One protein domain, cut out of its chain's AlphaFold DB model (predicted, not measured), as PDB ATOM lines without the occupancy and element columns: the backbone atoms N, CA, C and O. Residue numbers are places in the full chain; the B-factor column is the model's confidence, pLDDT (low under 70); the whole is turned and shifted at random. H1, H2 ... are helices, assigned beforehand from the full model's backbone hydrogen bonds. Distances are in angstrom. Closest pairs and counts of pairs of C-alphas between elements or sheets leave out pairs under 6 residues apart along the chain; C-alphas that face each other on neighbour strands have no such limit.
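This is residues 107 to 148 of the 205 residues of an uncharacterized protein of Oenococcus alcoholitolerans (UniProt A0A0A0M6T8). A short helix, H1, and a longer one, H2, are set obliquely to each other in a small fold, joined by a loop; after H2 the chain turns back part of the way along it and then runs away from it to Leu 148, the last printed residue. The printed part has 42 residues with two named helices, H1 then H2, and no named strand. The class is all helix, though under half of the residues, 19, are in named elements. The whole is compact, with a radius of gyration of the C-alphas of 9.5 A and spans of 24 by 24 by 18 A.

Look first at H1, residues 111 to 116, then at H2, residues 126 to 138. They are close but not clearly touching; their closest C-alphas, those of Leu 114 and Val 132, are 7.4 A apart. They run the same way at a steep tilt of 52 degrees. In H1 and H2 every O i to N i+4 pair is within hydrogen-bond range.

Find C-alpha 111 at (-3.299, 32.786, -1.606), where H1 begins; it runs 8.7 A to C-alpha 116. H2 runs 18.5 A from C-alpha 126 at (-8.747, 35.141, 14.738) to C-alpha 138 at (-20.119, 27.372, 2.349).

The two C-alphas farthest apart, those of Asn 120 and Leu 148, are 24.6 A apart. The printed part has no cut, and the link from H1 to H2, 9 residues, is short. No printed residue is under 70 in pLDDT.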
ATOM      1  N   PHE A 107       3.409  30.750   9.014       86.31
ATOM      2  CA  PHE A 107       2.164  30.141   8.513       86.31
ATOM      3  C   PHE A 107       2.161  30.345   7.006       86.31
ATOM      4  O   PHE A 107       2.143  31.485   6.544       86.31
ATOM      5  N   GLY A 108       2.182  29.246   6.258       89.88
ATOM      6  CA  GLY A 108       1.925  29.281   4.826       89.88
ATOM      7  C   GLY A 108       0.426  29.409   4.566       89.88
ATOM      8  O   GLY A 108      -0.367  28.697   5.179       89.88
ATOM      9  N   TRP A 109       0.041  30.295   3.649       92.44
ATOM     10  CA  TRP A 109      -1.342  30.465   3.206       92.44
ATOM     11  C   TRP A 109      -1.457  30.191   1.708       92.44
ATOM     12  O   TRP A 109      -0.642  30.665   0.918       92.44
ATOM     13  N   ARG A 110      -2.504  29.465   1.306       93.56
ATOM     14  CA  ARG A 110      -2.878  29.277  -0.103       93.56
ATOM     15  C   ARG A 110      -3.589  30.523  -0.627       93.56
ATOM     16  O   ARG A 110      -4.802  30.659  -0.492       93.56
ATOM     17  N   ILE A 111      -2.811  31.468  -1.158       95.19
ATOM     18  CA  ILE A 111      -3.299  32.786  -1.606       95.19
ATOM     19  C   ILE A 111      -4.303  32.673  -2.759       95.19
ATOM     20  O   ILE A 111      -5.248  33.451  -2.835       95.19
ATOM     21  N   ASP A 112      -4.108  31.698  -3.637       93.69
ATOM     22  CA  ASP A 112      -5.044  31.329  -4.695       93.69
ATOM     23  C   ASP A 112      -6.418  30.941  -4.127       93.69
ATOM     24  O   ASP A 112      -7.423  31.556  -4.481       93.69
ATOM     25  N   LEU A 113      -6.452  30.026  -3.155       91.31
ATOM     26  CA  LEU A 113      -7.698  29.607  -2.509       91.31
ATOM     27  C   LEU A 113      -8.352  30.740  -1.714       91.31
ATOM     28  O   LEU A 113      -9.577  30.838  -1.704       91.31
ATOM     29  N   LEU A 114      -7.561  31.607  -1.069       93.81
ATOM     30  CA  LEU A 114      -8.087  32.793  -0.384       93.81
ATOM     31  C   LEU A 114      -8.815  33.727  -1.363       93.81
ATOM     32  O   LEU A 114      -9.933  34.157  -1.076       93.81
ATOM     33  N   LYS A 115      -8.233  33.987  -2.539       94.12
ATOM     34  CA  LYS A 115      -8.862  34.821  -3.575       94.12
ATOM     35  C   LYS A 115     -10.152  34.204  -4.102       94.12
ATOM     36  O   LYS A 115     -11.152  34.906  -4.223       94.12
ATOM     37  N   GLU A 116     -10.163  32.897  -4.359       92.12
ATOM     38  CA  GLU A 116     -11.365  32.194  -4.817       92.12
ATOM     39  C   GLU A 116     -12.546  32.334  -3.845       92.12
ATOM     40  O   GLU A 116     -13.698  32.434  -4.270       92.12
ATOM     41  N   ILE A 117     -12.280  32.349  -2.537       92.06
ATOM     42  CA  ILE A 117     -13.310  32.519  -1.502       92.06
ATOM     43  C   ILE A 117     -13.575  33.992  -1.141       92.06
ATOM     44  O   ILE A 117     -14.213  34.268  -0.127       92.06
ATOM     45  N   GLY A 118     -13.103  34.937  -1.962       93.25
ATOM     46  CA  GLY A 118     -13.364  36.371  -1.810       93.25
ATOM     47  C   GLY A 118     -12.511  37.074  -0.748       93.25
ATOM     48  O   GLY A 118     -12.856  38.172  -0.312       93.25
ATOM     49  N   ILE A 119     -11.406  36.467  -0.308       93.00
ATOM     50  CA  ILE A 119     -10.498  37.018   0.704       93.00
ATOM     51  C   ILE A 119      -9.197  37.472   0.029       93.00
ATOM     52  O   ILE A 119      -8.330  36.674  -0.316       93.00
ATOM     53  N   ASN A 120      -9.037  38.788  -0.128       94.50
ATOM     54  CA  ASN A 120      -7.933  39.392  -0.892       94.50
ATOM     55  C   ASN A 120      -6.682  39.734  -0.060       94.50
ATOM     56  O   ASN A 120      -5.795  40.439  -0.540       94.50
ATOM     57  N   HIS A 121      -6.593  39.270   1.187       91.81
ATOM     58  CA  HIS A 121      -5.439  39.502   2.058       91.81
ATOM     59  C   HIS A 121      -5.122  38.273   2.912       91.81
ATOM     60  O   HIS A 121      -5.991  37.449   3.190       91.81
ATOM     61  N   VAL A 122      -3.867  38.166   3.357       93.31
ATOM     62  CA  VAL A 122      -3.454  37.135   4.319       93.31
ATOM     63  C   VAL A 122      -4.146  37.397   5.663       93.31
ATOM     64  O   VAL A 122      -4.019  38.517   6.169       93.31
ATOM     65  N   PRO A 123      -4.845  36.409   6.256       91.56
ATOM     66  CA  PRO A 123      -5.482  36.545   7.563       91.56
ATOM     67  C   PRO A 123      -4.484  36.950   8.650       91.56
ATOM     68  O   PRO A 123      -3.411  36.354   8.762       91.56
ATOM     69  N   LYS A 124      -4.840  37.951   9.465       89.44
ATOM     70  CA  LYS A 124      -3.976  38.457  10.550       89.44
ATOM     71  C   LYS A 124      -4.585  38.275  11.935       89.44
ATOM     72  O   LYS A 124      -3.861  38.310  12.925       89.44
ATOM     73  N   THR A 125      -5.900  38.088  12.011       88.94
ATOM     74  CA  THR A 125      -6.645  37.978  13.269       88.94
ATOM     75  C   THR A 125      -7.428  36.671  13.351       88.94
ATOM     76  O   THR A 125      -7.730  36.046  12.332       88.94
ATOM     77  N   TYR A 126      -7.836  36.277  14.561       86.62
ATOM     78  CA  TYR A 126      -8.747  35.141  14.738       86.62
ATOM     79  C   TYR A 126     -10.066  35.335  13.986       86.62
ATOM     80  O   TYR A 126     -10.577  34.391  13.389       86.62
ATOM     81  N   SER A 127     -10.587  36.562  13.932       90.94
ATOM     82  CA  SER A 127     -11.781  36.877  13.148       90.94
ATOM     83  C   SER A 127     -11.572  36.638  11.650       90.94
ATOM     84  O   SER A 127     -12.477  36.117  11.002       90.94
ATOM     85  N   ASP A 128     -10.395  36.950  11.102       91.44
ATOM     86  CA  ASP A 128     -10.078  36.658   9.697       91.44
ATOM     87  C   ASP A 128     -10.018  35.152   9.448       91.44
ATOM     88  O   ASP A 128     -10.613  34.657   8.495       91.44
ATOM     89  N   VAL A 129      -9.380  34.401  10.347       91.88
ATOM     90  CA  VAL A 129      -9.310  32.935  10.259       91.88
ATOM     91  C   VAL A 129     -10.710  32.305  10.323       91.88
ATOM     92  O   VAL A 129     -11.025  31.399   9.551       91.88
ATOM     93  N   ILE A 130     -11.598  32.822  11.180       91.12
ATOM     94  CA  ILE A 130     -13.000  32.387  11.253       91.12
ATOM     95  C   ILE A 130     -13.750  32.717   9.953       91.12
ATOM     96  O   ILE A 130     -14.539  31.891   9.486       91.12
ATOM     97  N   LYS A 131     -13.505  33.882   9.335       92.50
ATOM     98  CA  LYS A 131     -14.086  34.228   8.024       92.50
ATOM     99  C   LYS A 131     -13.645  33.241   6.941       92.50
ATOM    100  O   LYS A 131     -14.504  32.744   6.217       92.50
ATOM    101  N   VAL A 132     -12.353  32.896   6.886       92.19
ATOM    102  CA  VAL A 132     -11.831  31.863   5.970       92.19
ATOM    103  C   VAL A 132     -12.559  30.537   6.193       92.19
ATOM    104  O   VAL A 132     -13.077  29.956   5.245       92.19
ATOM    105  N   SER A 133     -12.662  30.083   7.445       91.19
ATOM    106  CA  SER A 133     -13.341  28.826   7.792       91.19
ATOM    107  C   SER A 133     -14.800  28.793   7.319       91.19
ATOM    108  O   SER A 133     -15.240  27.821   6.701       91.19
ATOM    109  N   ARG A 134     -15.550  29.882   7.535       91.06
ATOM    110  CA  ARG A 134     -16.947  29.999   7.086       91.06
ATOM    111  C   ARG A 134     -17.068  29.958   5.562       91.06
ATOM    112  O   ARG A 134     -17.926  29.239   5.057       91.06
ATOM    113  N   ALA A 135     -16.198  30.675   4.852       90.81
ATOM    114  CA  ALA A 135     -16.210  30.731   3.392       90.81
ATOM    115  C   ALA A 135     -15.796  29.394   2.740       90.81
ATOM    116  O   ALA A 135     -16.355  28.994   1.716       90.81
ATOM    117  N   LEU A 136     -14.874  28.648   3.360       89.75
ATOM    118  CA  LEU A 136     -14.547  27.279   2.946       89.75
ATOM    119  C   LEU A 136     -15.738  26.331   3.158       89.75
ATOM    120  O   LEU A 136     -16.090  25.574   2.253       89.75
ATOM    121  N   LYS A 137     -16.411  26.416   4.317       84.75
ATOM    122  CA  LYS A 137     -17.576  25.577   4.640       84.75
ATOM    123  C   LYS A 137     -18.753  25.809   3.686       84.75
ATOM    124  O   LYS A 137     -19.405  24.844   3.288       84.75
ATOM    125  N   SER A 138     -19.017  27.053   3.274       80.56
ATOM    126  CA  SER A 138     -20.119  27.372   2.349       80.56
ATOM    127  C   SER A 138     -19.956  26.756   0.957       80.56
ATOM    128  O   SER A 138     -20.952  26.534   0.276       80.56
ATOM    129  N   ARG A 139     -18.727  26.414   0.545       79.94
ATOM    130  CA  ARG A 139     -18.457  25.745  -0.738       79.94
ATOM    131  C   ARG A 139     -18.729  24.232  -0.732       79.94
ATOM    132  O   ARG A 139     -18.537  23.596  -1.762       79.94
ATOM    133  N   LYS A 140     -19.152  23.639   0.398       72.50
ATOM    134  CA  LYS A 140     -19.386  22.183   0.574       72.50
ATOM    135  C   LYS A 140     -18.193  21.283   0.171       72.50
ATOM    136  O   LYS A 140     -18.374  20.102  -0.106       72.50
ATOM    137  N   GLY A 141     -16.972  21.826   0.146       74.50
ATOM    138  CA  GLY A 141     -15.743  21.080  -0.142       74.50
ATOM    139  C   GLY A 141     -15.118  20.446   1.106       74.50
ATOM    140  O   GLY A 141     -15.519  20.736   2.231       74.50
ATOM    141  N   LYS A 142     -14.085  19.614   0.915       81.00
ATOM    142  CA  LYS A 142     -13.298  18.998   2.010       81.00
ATOM    143  C   LYS A 142     -12.187  19.906   2.564       81.00
ATOM    144  O   LYS A 142     -11.433  19.492   3.440       81.00
ATOM    145  N   ASN A 143     -12.057  21.124   2.039       86.19
ATOM    146  CA  ASN A 143     -10.995  22.046   2.424       86.19
ATOM    147  C   ASN A 143     -11.214  22.551   3.854       86.19
ATOM    148  O   ASN A 143     -12.294  23.026   4.198       86.19
ATOM    149  N   VAL A 144     -10.158  22.506   4.660       87.50
ATOM    150  CA  VAL A 144     -10.123  23.058   6.017       87.50
ATOM    151  C   VAL A 144      -9.038  24.122   6.109       87.50
ATOM    152  O   VAL A 144      -8.094  24.126   5.324       87.50
ATOM    153  N   VAL A 145      -9.161  25.025   7.084       88.94
ATOM    154  CA  VAL A 145      -8.145  26.060   7.339       88.94
ATOM    155  C   VAL A 145      -6.802  25.431   7.704       88.94
ATOM    156  O   VAL A 145      -5.755  25.917   7.288       88.94
ATOM    157  N   TRP A 146      -6.836  24.355   8.490       87.50
ATOM    158  CA  TRP A 146      -5.642  23.679   8.961       87.50
ATOM    159  C   TRP A 146      -5.946  22.205   9.217       87.50
ATOM    160  O   TRP A 146      -6.815  21.877  10.022       87.50
ATOM    161  N   ALA A 147      -5.248  21.325   8.502       86.19
ATOM    162  CA  ALA A 147      -5.269  19.886   8.722       86.19
ATOM    163  C   ALA A 147      -3.917  19.483   9.308       86.19
ATOM    164  O   ALA A 147      -2.903  19.544   8.613       86.19
ATOM    165  N   LEU A 148      -3.903  19.105  10.584       83.75
ATOM    166  CA  LEU A 148      -2.696  18.679  11.278       83.75
ATOM    167  C   LEU A 148      -2.917  17.275  11.861       83.75
ATOM    168  O   LEU A 148      -3.590  17.158  12.884       83.75
TER     169      LEU A 148